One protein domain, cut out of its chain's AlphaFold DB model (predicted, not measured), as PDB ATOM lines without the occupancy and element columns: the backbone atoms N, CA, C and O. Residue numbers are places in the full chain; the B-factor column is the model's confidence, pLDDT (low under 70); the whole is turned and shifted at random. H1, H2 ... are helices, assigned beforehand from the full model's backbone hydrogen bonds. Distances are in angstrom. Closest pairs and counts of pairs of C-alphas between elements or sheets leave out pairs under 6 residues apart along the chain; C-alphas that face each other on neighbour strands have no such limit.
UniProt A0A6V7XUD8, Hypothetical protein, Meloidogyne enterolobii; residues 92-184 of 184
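Overview. This is residues 92 to 184 of the 184 residues of the protein "Hypothetical protein" of Meloidogyne enterolobii (UniProt A0A6V7XUD8). Short H2 and long H3 meet near their ends as an L, with H1 in its opening, looped residues 92 to 121 beyond H1, and residues 170 to 184 sticking out. The 93 printed residues hold helices H1, H2, H3 in that order and no named strand: all helix, with 45 residues, under half, in named elements. The whole is loose, radius of gyration of the C-alphas 17.0 A, spanning 62 by 35 by 16 A.

Along the chain. H1, residues 122 to 128, begins at C-alpha 122 (27.078, 41.646, 21.807) and is 9.9 A long. H2, residues 144 to 153, is 14.3 A. H3, residues 155 to 182, is 40.5 A, ending at C-alpha 182 (4.837, 17.690, 16.600).

Arrangement. H1 and H2, a helical hairpin, only just touch, with 3 pairs of C-alphas within 8 A, closest Arg 127 and Ala 144, 7.5 A. H2 and H3 are close but not clearly touching, about perpendicular at 84 degrees; their closest C-alphas, Tyr 151 and Phe 158, are 7.8 A apart. Every O i to N i+4 pair is within hydrogen-bond range in H1 and H2, 22 of 24 in H3.

Size, cuts and confidence. The farthest C-alphas, Asn 137 and Asn 184, are 62.5 A apart. The printed part has no cut. The link H1 to H2 is long. pLDDT is under 70 in 37 residues, among them 131 to 147.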
ATOM      1  N   ASN A  92      38.834  24.193  21.392       88.31
ATOM      2  CA  ASN A  92      38.370  24.370  22.776       88.31
ATOM      3  C   ASN A  92      39.333  25.138  23.706       88.31
ATOM      4  O   ASN A  92      39.159  25.101  24.923       88.31
ATOM      5  N   THR A  93      40.370  25.801  23.182       88.62
ATOM      6  CA  THR A  93      41.323  26.579  24.005       88.62
ATOM      7  C   THR A  93      41.261  28.078  23.740       88.62
ATOM      8  O   THR A  93      41.930  28.857  24.419       88.62
ATOM      9  N   GLN A  94      40.479  28.494  22.742       87.62
ATOM     10  CA  GLN A  94      40.392  29.885  22.335       87.62
ATOM     11  C   GLN A  94      39.459  30.676  23.263       87.62
ATOM     12  O   GLN A  94      38.370  30.236  23.629       87.62
ATOM     13  N   CYS A  95      39.878  31.887  23.609       86.38
ATOM     14  CA  CYS A  95      39.033  32.903  24.218       86.38
ATOM     15  C   CYS A  95      39.330  34.247  23.548       86.38
ATOM     16  O   CYS A  95      40.470  34.531  23.167       86.38
ATOM     17  N   GLY A  96      38.301  35.064  23.347       87.75
ATOM     18  CA  GLY A  96      38.431  36.333  22.638       87.75
ATOM     19  C   GLY A  96      37.288  36.600  21.674       87.75
ATOM     20  O   GLY A  96      36.380  35.798  21.489       87.75
ATOM     21  N   LEU A  97      37.399  37.727  20.974       89.31
ATOM     22  CA  LEU A  97      36.397  38.196  20.012       89.31
ATOM     23  C   LEU A  97      36.231  37.298  18.775       89.31
ATOM     24  O   LEU A  97      35.331  37.533  17.976       89.31
ATOM     25  N   CYS A  98      37.107  36.313  18.583       88.38
ATOM     26  CA  CYS A  98      37.009  35.336  17.498       88.38
ATOM     27  C   CYS A  98      36.363  34.005  17.942       88.38
ATOM     28  O   CYS A  98      36.473  33.031  17.199       88.38
ATOM     29  N   GLY A  99      35.758  33.943  19.137       85.50
ATOM     30  CA  GLY A  99      35.032  32.770  19.649       85.50
ATOM     31  C   GLY A  99      35.916  31.717  20.336       85.50
ATOM     32  O   GLY A  99      37.071  31.997  20.682       85.50
ATOM     33  N   HIS A 100      35.367  30.508  20.519       86.19
ATOM     34  CA  HIS A 100      35.951  29.424  21.343       86.19
ATOM     35  C   HIS A 100      36.564  28.256  20.568       86.19
ATOM     36  O   HIS A 100      37.310  27.451  21.131       86.19
ATOM     37  N   TYR A 101      36.311  28.205  19.261       89.44
ATOM     38  CA  TYR A 101      36.810  27.173  18.357       89.44
ATOM     39  C   TYR A 101      36.460  25.739  18.804       89.44
ATOM     40  O   TYR A 101      37.318  24.853  18.858       89.44
ATOM     41  N   ASP A 102      35.190  25.506  19.120       85.81
ATOM     42  CA  ASP A 102      34.657  24.259  19.685       85.81
ATOM     43  C   ASP A 102      33.820  23.411  18.709       85.81
ATOM     44  O   ASP A 102      33.296  22.368  19.091       85.81
ATOM     45  N   ASP A 103      33.765  23.802  17.428       81.88
ATOM     46  CA  ASP A 103      32.915  23.195  16.384       81.88
ATOM     47  C   ASP A 103      31.415  23.172  16.742       81.88
ATOM     48  O   ASP A 103      30.654  22.418  16.124       81.88
ATOM     49  N   ALA A 104      30.973  23.984  17.709       78.81
ATOM     50  CA  ALA A 104      29.559  24.126  18.000       78.81
ATOM     51  C   ALA A 104      28.835  24.612  16.734       78.81
ATOM     52  O   ALA A 104      29.197  25.606  16.106       78.81
ATOM     53  N   SER A 105      27.835  23.847  16.295       67.69
ATOM     54  CA  SER A 105      26.998  24.209  15.145       67.69
ATOM     55  C   SER A 105      25.844  25.137  15.528       67.69
ATOM     56  O   SER A 105      25.105  25.593  14.657       67.69
ATOM     57  N   ASN A 106      25.636  25.328  16.828       66.56
ATOM     58  CA  ASN A 106      24.640  26.199  17.423       66.56
ATOM     59  C   ASN A 106      25.338  27.404  18.055       66.56
ATOM     60  O   ASN A 106      26.431  27.282  18.589       66.56
ATOM     61  N   ASP A 107      24.665  28.552  18.058       68.25
ATOM     62  CA  ASP A 107      25.190  29.805  18.625       68.25
ATOM     63  C   ASP A 107      25.273  29.776  20.173       68.25
ATOM     64  O   ASP A 107      25.466  30.807  20.824       68.25
ATOM     65  N   GLU A 108      25.078  28.604  20.787       65.56
ATOM     66  CA  GLU A 108      25.124  28.414  22.229       65.56
ATOM     67  C   GLU A 108      26.561  28.655  22.702       65.56
ATOM     68  O   GLU A 108      27.443  27.826  22.503       65.56
ATOM     69  N   ASN A 109      26.770  29.793  23.370       73.25
ATOM     70  CA  ASN A 109      28.038  30.271  23.940       73.25
ATOM     71  C   ASN A 109      28.967  31.066  23.003       73.25
ATOM     72  O   ASN A 109      30.081  31.382  23.411       73.25
ATOM     73  N   GLU A 110      28.514  31.511  21.827       81.88
ATOM     74  CA  GLU A 110      29.315  32.408  20.959       81.88
ATOM     75  C   GLU A 110      29.634  33.767  21.615       81.88
ATOM     76  O   GLU A 110      30.598  34.446  21.259       81.88
ATOM     77  N   LEU A 111      28.835  34.160  22.612       88.50
ATOM     78  CA  LEU A 111      29.004  35.386  23.389       88.50
ATOM     79  C   LEU A 111      29.606  35.139  24.785       88.50
ATOM     80  O   LEU A 111      29.300  35.883  25.722       88.50
ATOM     81  N   LEU A 112      30.452  34.118  24.965       88.88
ATOM     82  CA  LEU A 112      31.133  33.902  26.246       88.88
ATOM     83  C   LEU A 112      32.155  35.015  26.514       88.88
ATOM     84  O   LEU A 112      33.098  35.248  25.753       88.88
ATOM     85  N   MET A 113      31.988  35.702  27.632       89.19
ATOM     86  CA  MET A 113      32.841  36.799  28.069       89.19
ATOM     87  C   MET A 113      34.185  36.310  28.618       89.19
ATOM     88  O   MET A 113      34.358  35.144  28.965       89.19
ATOM     89  N   ALA A 114      35.138  37.234  28.783       86.25
ATOM     90  CA  ALA A 114      36.462  36.940  29.347       86.25
ATOM     91  C   ALA A 114      36.439  36.352  30.779       86.25
ATOM     92  O   ALA A 114      37.436  35.790  31.228       86.25
ATOM     93  N   ASN A 115      35.322  36.487  31.504       87.00
ATOM     94  CA  ASN A 115      35.094  35.893  32.826       87.00
ATOM     95  C   ASN A 115      34.379  34.524  32.775       87.00
ATOM     96  O   ASN A 115      34.016  34.004  33.827       87.00
ATOM     97  N   ASN A 116      34.196  33.945  31.582       87.38
ATOM     98  CA  ASN A 116      33.474  32.695  31.313       87.38
ATOM     99  C   ASN A 116      31.956  32.734  31.578       87.38
ATOM    100  O   ASN A 116      31.334  31.682  31.715       87.38
ATOM    101  N   GLU A 117      31.343  33.916  31.631       90.19
ATOM    102  CA  GLU A 117      29.882  34.065  31.671       90.19
ATOM    103  C   GLU A 117      29.327  34.379  30.275       90.19
ATOM    104  O   GLU A 117      29.991  35.025  29.465       90.19
ATOM    105  N   ILE A 118      28.098  33.954  29.976       88.94
ATOM    106  CA  ILE A 118      27.434  34.288  28.706       88.94
ATOM    107  C   ILE A 118      26.975  35.748  28.762       88.94
ATOM    108  O   ILE A 118      26.254  36.144  29.682       88.94
ATOM    109  N   ALA A 119      27.379  36.557  27.781       87.19
ATOM    110  CA  ALA A 119      26.949  37.945  27.712       87.19
ATOM    111  C   ALA A 119      25.458  38.040  27.339       87.19
ATOM    112  O   ALA A 119      25.024  37.381  26.398       87.19
ATOM    113  N   PRO A 120      24.687  38.942  27.967       85.56
ATOM    114  CA  PRO A 120      23.304  39.211  27.576       85.56
ATOM    115  C   PRO A 120      23.196  40.075  26.305       85.56
ATOM    116  O   PRO A 120      22.095  40.403  25.884       85.56
ATOM    117  N   SER A 121      24.318  40.541  25.742       84.06
ATOM    118  CA  SER A 121      24.351  41.302  24.486       84.06
ATOM    119  C   SER A 121      25.749  41.301  23.867       84.06
ATOM    120  O   SER A 121      26.757  41.249  24.584       84.06
ATOM    121  N   LEU A 122      25.821  41.493  22.547       83.38
ATOM    122  CA  LEU A 122      27.078  41.646  21.807       83.38
ATOM    123  C   LEU A 122      27.957  42.789  22.348       83.38
ATOM    124  O   LEU A 122      29.186  42.687  22.388       83.38
ATOM    125  N   THR A 123      27.342  43.882  22.806       82.19
ATOM    126  CA  THR A 123      28.057  45.016  23.411       82.19
ATOM    127  C   THR A 123      28.763  44.615  24.705       82.19
ATOM    128  O   THR A 123      29.921  44.985  24.905       82.19
ATOM    129  N   GLN A 124      28.097  43.860  25.586       82.44
ATOM    130  CA  GLN A 124      28.732  43.369  26.814       82.44
ATOM    131  C   GLN A 124      29.831  42.347  26.509       82.44
ATOM    132  O   GLN A 124      30.917  42.446  27.082       82.44
ATOM    133  N   PHE A 125      29.603  41.458  25.538       87.25
ATOM    134  CA  PHE A 125      30.625  40.538  25.046       87.25
ATOM    135  C   PHE A 125      31.889  41.279  24.588       87.25
ATOM    136  O   PHE A 125      32.973  41.024  25.117       87.25
ATOM    137  N   HIS A 126      31.764  42.261  23.685       85.06
ATOM    138  CA  HIS A 126      32.915  43.024  23.185       85.06
ATOM    139  C   HIS A 126      33.642  43.792  24.300       85.06
ATOM    140  O   HIS A 126      34.875  43.800  24.356       85.06
ATOM    141  N   ARG A 127      32.888  44.397  25.226       81.50
ATOM    142  CA  ARG A 127      33.452  45.093  26.392       81.50
ATOM    143  C   ARG A 127      34.273  44.167  27.281       81.50
ATOM    144  O   ARG A 127      35.334  44.578  27.739       81.50
ATOM    145  N   SER A 128      33.829  42.927  27.487       83.75
ATOM    146  CA  SER A 128      34.517  41.978  28.371       83.75
ATOM    147  C   SER A 128      35.955  41.659  27.937       83.75
ATOM    148  O   SER A 128      36.804  41.401  28.784       83.75
ATOM    149  N   TYR A 129      36.245  41.739  26.633       84.06
ATOM    150  CA  TYR A 129      37.573  41.490  26.058       84.06
ATOM    151  C   TYR A 129      38.406  42.755  25.841       84.06
ATOM    152  O   TYR A 129      39.505  42.694  25.284       84.06
ATOM    153  N   SER A 130      37.903  43.915  26.255       77.69
ATOM    154  CA  SER A 130      38.654  45.162  26.160       77.69
ATOM    155  C   SER A 130      39.684  45.258  27.286       77.69
ATOM    156  O   SER A 130      39.412  44.898  28.430       77.69
ATOM    157  N   LEU A 131      40.887  45.742  26.970       64.00
ATOM    158  CA  LEU A 131      41.999  45.838  27.922       64.00
ATOM    159  C   LEU A 131      41.780  47.000  28.904       64.00
ATOM    160  O   LEU A 131      42.370  48.067  28.766       64.00
ATOM    161  N   SER A 132      40.955  46.784  29.927       54.78
ATOM    162  CA  SER A 132      40.617  47.799  30.935       54.78
ATOM    163  C   SER A 132      41.816  48.309  31.753       54.78
ATOM    164  O   SER A 132      41.745  49.414  32.284       54.78
ATOM    165  N   ASN A 133      42.928  47.560  31.802       50.94
ATOM    166  CA  ASN A 133      44.106  47.841  32.638       50.94
ATOM    167  C   ASN A 133      45.441  47.825  31.862       50.94
ATOM    168  O   ASN A 133      46.449  47.332  32.376       50.94
ATOM    169  N   SER A 134      45.492  48.313  30.616       46.41
ATOM    170  CA  SER A 134      46.793  48.433  29.940       46.41
ATOM    171  C   SER A 134      47.667  49.487  30.650       46.41
ATOM    172  O   SER A 134      47.331  50.665  30.708       46.41
ATOM    173  N   TYR A 135      48.806  49.061  31.211       43.59
ATOM    174  CA  TYR A 135      49.871  49.948  31.714       43.59
ATOM    175  C   TYR A 135      50.647  50.638  30.570       43.59
ATOM    176  O   TYR A 135      51.645  51.321  30.805       43.59
ATOM    177  N   ASP A 136      50.195  50.449  29.329       47.84
ATOM    178  CA  ASP A 136      50.749  51.055  28.130       47.84
ATOM    179  C   ASP A 136      50.102  52.432  27.933       47.84
ATOM    180  O   ASP A 136      48.949  52.558  27.522       47.84
ATOM    181  N   ASN A 137      50.856  53.498  28.214       50.81
ATOM    182  CA  ASN A 137      50.392  54.887  28.061       50.81
ATOM    183  C   ASN A 137      49.981  55.251  26.612       50.81
ATOM    184  O   ASN A 137      49.341  56.283  26.394       50.81
ATOM    185  N   ASP A 138      50.347  54.405  25.644       52.31
ATOM    186  CA  ASP A 138      50.019  54.502  24.218       52.31
ATOM    187  C   ASP A 138      48.647  53.893  23.852       52.31
ATOM    188  O   ASP A 138      48.108  54.218  22.793       52.31
ATOM    189  N   ASP A 139      48.049  53.060  24.715       54.03
ATOM    190  CA  ASP A 139      46.808  52.310  24.449       54.03
ATOM    191  C   ASP A 139      45.579  52.976  25.100       54.03
ATOM    192  O   ASP A 139      44.663  52.321  25.603       54.03
ATOM    193  N   LYS A 140      45.510  54.316  25.039       51.41
ATOM    194  CA  LYS A 140      44.343  55.086  25.519       51.41
ATOM    195  C   LYS A 140      43.025  54.566  24.924       51.41
ATOM    196  O   LYS A 140      42.063  54.436  25.669       51.41
ATOM    197  N   LEU A 141      43.034  54.119  23.665       50.31
ATOM    198  CA  LEU A 141      41.866  53.615  22.919       50.31
ATOM    199  C   LEU A 141      41.320  52.258  23.374       50.31
ATOM    200  O   LEU A 141      40.298  51.817  22.850       50.31
ATOM    201  N   CYS A 142      41.977  51.596  24.325       52.53
ATOM    202  CA  CYS A 142      41.487  50.362  24.932       52.53
ATOM    203  C   CYS A 142      40.916  50.577  26.341       52.53
ATOM    204  O   CYS A 142      40.547  49.602  26.993       52.53
ATOM    205  N   ASN A 143      40.819  51.825  26.818       57.56
ATOM    206  CA  ASN A 143      40.180  52.107  28.098       57.56
ATOM    207  C   ASN A 143      38.644  52.039  27.977       57.56
ATOM    208  O   ASN A 143      38.064  52.378  26.942       57.56
ATOM    209  N   ALA A 144      37.981  51.606  29.053       62.44
ATOM    210  CA  ALA A 144      36.532  51.400  29.073       62.44
ATOM    211  C   ALA A 144      35.731  52.669  28.713       62.44
ATOM    212  O   ALA A 144      34.695  52.569  28.068       62.44
ATOM    213  N   GLN A 145      36.241  53.864  29.040       62.88
ATOM    214  CA  GLN A 145      35.542  55.135  28.810       62.88
ATOM    215  C   GLN A 145      35.441  55.499  27.320       62.88
ATOM    216  O   GLN A 145      34.400  55.979  26.875       62.88
ATOM    217  N   GLU A 146      36.495  55.277  26.525       67.75
ATOM    218  CA  GLU A 146      36.439  55.530  25.074       67.75
ATOM    219  C   GLU A 146      35.532  54.520  24.359       67.75
ATOM    220  O   GLU A 146      34.838  54.875  23.402       67.75
ATOM    221  N   LEU A 147      35.486  53.282  24.857       69.00
ATOM    222  CA  LEU A 147      34.583  52.255  24.351       69.00
ATOM    223  C   LEU A 147      33.118  52.563  24.688       69.00
ATOM    224  O   LEU A 147      32.246  52.411  23.833       69.00
ATOM    225  N   ASP A 148      32.852  53.043  25.902       70.88
ATOM    226  CA  ASP A 148      31.518  53.463  26.324       70.88
ATOM    227  C   ASP A 148      31.007  54.615  25.468       70.88
ATOM    228  O   ASP A 148      29.924  54.515  24.889       70.88
ATOM    229  N   LYS A 149      31.840  55.638  25.264       73.25
ATOM    230  CA  LYS A 149      31.521  56.755  24.377       73.25
ATOM    231  C   LYS A 149      31.228  56.293  22.945       73.25
ATOM    232  O   LYS A 149      30.261  56.749  22.342       73.25
ATOM    233  N   PHE A 150      32.017  55.362  22.403       76.31
ATOM    234  CA  PHE A 150      31.766  54.798  21.075       76.31
ATOM    235  C   PHE A 150      30.383  54.138  20.985       76.31
ATOM    236  O   PHE A 150      29.658  54.362  20.014       76.31
ATOM    237  N   TYR A 151      30.004  53.335  21.980       72.19
ATOM    238  CA  TYR A 151      28.710  52.655  21.986       72.19
ATOM    239  C   TYR A 151      27.532  53.600  22.221       72.19
ATOM    240  O   TYR A 151      26.495  53.426  21.586       72.19
ATOM    241  N   GLU A 152      27.693  54.623  23.057       76.38
ATOM    242  CA  GLU A 152      26.684  55.667  23.256       76.38
ATOM    243  C   GLU A 152      26.433  56.453  21.964       76.38
ATOM    244  O   GLU A 152      25.288  56.592  21.524       76.38
ATOM    245  N   GLU A 153      27.504  56.889  21.295       78.56
ATOM    246  CA  GLU A 153      27.438  57.637  20.033       78.56
ATOM    247  C   GLU A 153      26.861  56.808  18.877       78.56
ATOM    248  O   GLU A 153      26.263  57.357  17.949       78.56
ATOM    249  N   ASN A 154      27.017  55.481  18.924       73.56
ATOM    250  CA  ASN A 154      26.534  54.558  17.898       73.56
ATOM    251  C   ASN A 154      25.317  53.731  18.349       73.56
ATOM    252  O   ASN A 154      24.943  52.779  17.661       73.56
ATOM    253  N   SER A 155      24.673  54.109  19.454       68.81
ATOM    254  CA  SER A 155      23.524  53.408  20.044       68.81
ATOM    255  C   SER A 155      22.401  53.171  19.034       68.81
ATOM    256  O   SER A 155      21.931  52.051  18.897       68.81
ATOM    257  N   ASN A 156      22.064  54.169  18.212       66.69
ATOM    258  CA  ASN A 156      21.056  54.032  17.154       66.69
ATOM    259  C   ASN A 156      21.441  53.045  16.040       66.69
ATOM    260  O   ASN A 156      20.570  52.591  15.316       66.69
ATOM    261  N   LYS A 157      22.728  52.735  15.841       68.06
ATOM    262  CA  LYS A 157      23.197  51.790  14.813       68.06
ATOM    263  C   LYS A 157      23.289  50.361  15.353       68.06
ATOM    264  O   LYS A 157      23.018  49.421  14.614       68.06
ATOM    265  N   PHE A 158      23.693  50.213  16.613       65.56
ATOM    266  CA  PHE A 158      23.798  48.915  17.282       65.56
ATOM    267  C   PHE A 158      22.482  48.462  17.929       65.56
ATOM    268  O   PHE A 158      22.261  47.263  18.020       65.56
ATOM    269  N   GLY A 159      21.578  49.378  18.288       59.97
ATOM    270  CA  GLY A 159      20.231  49.056  18.774       59.97
ATOM    271  C   GLY A 159      19.449  48.199  17.778       59.97
ATOM    272  O   GLY A 159      18.940  47.154  18.152       59.97
ATOM    273  N   TYR A 160      19.495  48.540  16.485       56.38
ATOM    274  CA  TYR A 160      18.906  47.710  15.425       56.38
ATOM    275  C   TYR A 160      19.543  46.317  15.288       56.38
ATOM    276  O   TYR A 160      18.872  45.389  14.849       56.38
ATOM    277  N   LEU A 161      20.835  46.163  15.607       58.22
ATOM    278  CA  LEU A 161      21.506  44.859  15.555       58.22
ATOM    279  C   LEU A 161      21.072  43.979  16.727       58.22
ATOM    280  O   LEU A 161      20.760  42.816  16.505       58.22
ATOM    281  N   ASN A 162      20.979  44.557  17.927       57.75
ATOM    282  CA  ASN A 162      20.473  43.859  19.106       57.75
ATOM    283  C   ASN A 162      19.000  43.460  18.919       57.75
ATOM    284  O   ASN A 162      18.662  42.311  19.148       57.75
ATOM    285  N   GLU A 163      18.145  44.356  18.407       60.78
ATOM    286  CA  GLU A 163      16.746  44.030  18.085       60.78
ATOM    287  C   GLU A 163      16.650  42.916  17.025       60.78
ATOM    288  O   GLU A 163      15.804  42.031  17.120       60.78
ATOM    289  N   MET A 164      17.519  42.911  16.006       58.69
ATOM    290  CA  MET A 164      17.572  41.813  15.030       58.69
ATOM    291  C   MET A 164      18.037  40.484  15.642       58.69
ATOM    292  O   MET A 164      17.557  39.437  15.211       58.69
ATOM    293  N   GLU A 165      18.989  40.501  16.574       64.75
ATOM    294  CA  GLU A 165      19.460  39.300  17.279       64.75
ATOM    295  C   GLU A 165      18.390  38.756  18.233       64.75
ATOM    296  O   GLU A 165      18.097  37.562  18.179       64.75
ATOM    297  N   GLU A 166      17.735  39.622  19.010       66.81
ATOM    298  CA  GLU A 166      16.627  39.259  19.903       66.81
ATOM    299  C   GLU A 166      15.461  38.637  19.125       66.81
ATOM    300  O   GLU A 166      15.003  37.548  19.473       66.81
ATOM    301  N   ASN A 167      15.053  39.248  18.006       66.94
ATOM    302  CA  ASN A 167      13.998  38.700  17.149       66.94
ATOM    303  C   ASN A 167      14.371  37.317  16.577       66.94
ATOM    304  O   ASN A 167      13.530  36.424  16.512       66.94
ATOM    305  N   LYS A 168      15.637  37.099  16.192       69.50
ATOM    306  CA  LYS A 168      16.109  35.789  15.700       69.50
ATOM    307  C   LYS A 168      16.160  34.730  16.796       69.50
ATOM    308  O   LYS A 168      15.933  33.551  16.524       69.50
ATOM    309  N   GLU A 169      16.521  35.107  18.019       72.69
ATOM    310  CA  GLU A 169      16.450  34.194  19.158       72.69
ATOM    311  C   GLU A 169      15.008  33.819  19.492       72.69
ATOM    312  O   GLU A 169      14.739  32.646  19.751       72.69
ATOM    313  N   GLU A 170      14.084  34.778  19.451       76.31
ATOM    314  CA  GLU A 170      12.661  34.535  19.683       76.31
ATOM    315  C   GLU A 170      12.079  33.586  18.622       76.31
ATOM    316  O   GLU A 170      11.487  32.565  18.973       76.31
ATOM    317  N   GLU A 171      12.372  33.821  17.339       77.88
ATOM    318  CA  GLU A 171      11.988  32.925  16.237       77.88
ATOM    319  C   GLU A 171      12.537  31.496  16.418       77.88
ATOM    320  O   GLU A 171      11.810  30.518  16.212       77.88
ATOM    321  N   ARG A 172      13.799  31.351  16.850       76.94
ATOM    322  CA  ARG A 172      14.405  30.034  17.125       76.94
ATOM    323  C   ARG A 172      13.726  29.314  18.285       76.94
ATOM    324  O   ARG A 172      13.430  28.122  18.165       76.94
ATOM    325  N   ARG A 173      13.438  30.020  19.383       79.81
ATOM    326  CA  ARG A 173      12.723  29.454  20.540       79.81
ATOM    327  C   ARG A 173      11.317  28.999  20.147       79.81
ATOM    328  O   ARG A 173      10.913  27.892  20.506       79.81
ATOM    329  N   GLU A 174      10.599  29.793  19.353       84.62
ATOM    330  CA  GLU A 174       9.287  29.405  18.830       84.62
ATOM    331  C   GLU A 174       9.354  28.163  17.928       84.62
ATOM    332  O   GLU A 174       8.485  27.286  18.003       84.62
ATOM    333  N   GLU A 175      10.368  28.060  17.066       83.50
ATOM    334  CA  GLU A 175      10.545  26.907  16.182       83.50
ATOM    335  C   GLU A 175      10.835  25.622  16.973       83.50
ATOM    336  O   GLU A 175      10.266  24.564  16.679       83.50
ATOM    337  N   GLU A 176      11.666  25.700  18.013       83.50
ATOM    338  CA  GLU A 176      11.926  24.578  18.917       83.50
ATOM    339  C   GLU A 176      10.674  24.130  19.674       83.50
ATOM    340  O   GLU A 176      10.415  22.926  19.793       83.50
ATOM    341  N   GLU A 177       9.858  25.070  20.157       83.81
ATOM    342  CA  GLU A 177       8.581  24.743  20.792       83.81
ATOM    343  C   GLU A 177       7.599  24.080  19.820       83.81
ATOM    344  O   GLU A 177       6.909  23.123  20.190       83.81
ATOM    345  N   ARG A 178       7.543  24.542  18.564       85.19
ATOM    346  CA  ARG A 178       6.718  23.913  17.521       85.19
ATOM    347  C   ARG A 178       7.187  22.492  17.222       85.19
ATOM    348  O   ARG A 178       6.353  21.592  17.156       85.19
ATOM    349  N   LYS A 179       8.499  22.255  17.110       81.25
ATOM    350  CA  LYS A 179       9.067  20.909  16.895       81.25
ATOM    351  C   LYS A 179       8.739  19.955  18.047       81.25
ATOM    352  O   LYS A 179       8.363  18.815  17.792       81.25
ATOM    353  N   LYS A 180       8.789  20.425  19.299       80.12
ATOM    354  CA  LYS A 180       8.411  19.629  20.485       80.12
ATOM    355  C   LYS A 180       6.928  19.238  20.494       80.12
ATOM    356  O   LYS A 180       6.597  18.152  20.958       80.12
ATOM    357  N   LYS A 181       6.039  20.080  19.953       77.06
ATOM    358  CA  LYS A 181       4.593  19.799  19.847       77.06
ATOM    359  C   LYS A 181       4.221  18.819  18.728       77.06
ATOM    360  O   LYS A 181       3.133  18.268  18.781       77.06
ATOM    361  N   ILE A 182       5.086  18.606  17.734       71.81
ATOM    362  CA  ILE A 182       4.837  17.690  16.600       71.81
ATOM    363  C   ILE A 182       5.224  16.235  16.940       71.81
ATOM    364  O   ILE A 182       4.808  15.308  16.252       71.81
ATOM    365  N   ILE A 183       6.020  16.025  17.995       63.59
ATOM    366  CA  ILE A 183       6.557  14.709  18.391       63.59
ATOM    367  C   ILE A 183       5.684  14.012  19.468       63.59
ATOM    368  O   ILE A 183       5.931  12.852  19.791       63.59
ATOM    369  N   ASN A 184       4.631  14.674  19.968       49.09
ATOM    370  CA  ASN A 184       3.606  14.109  20.867       49.09
ATOM    371  C   ASN A 184       2.264  13.954  20.149       49.09
ATOM    372  O   ASN A 184       1.507  13.035  20.537       49.09
TER     373      ASN A 184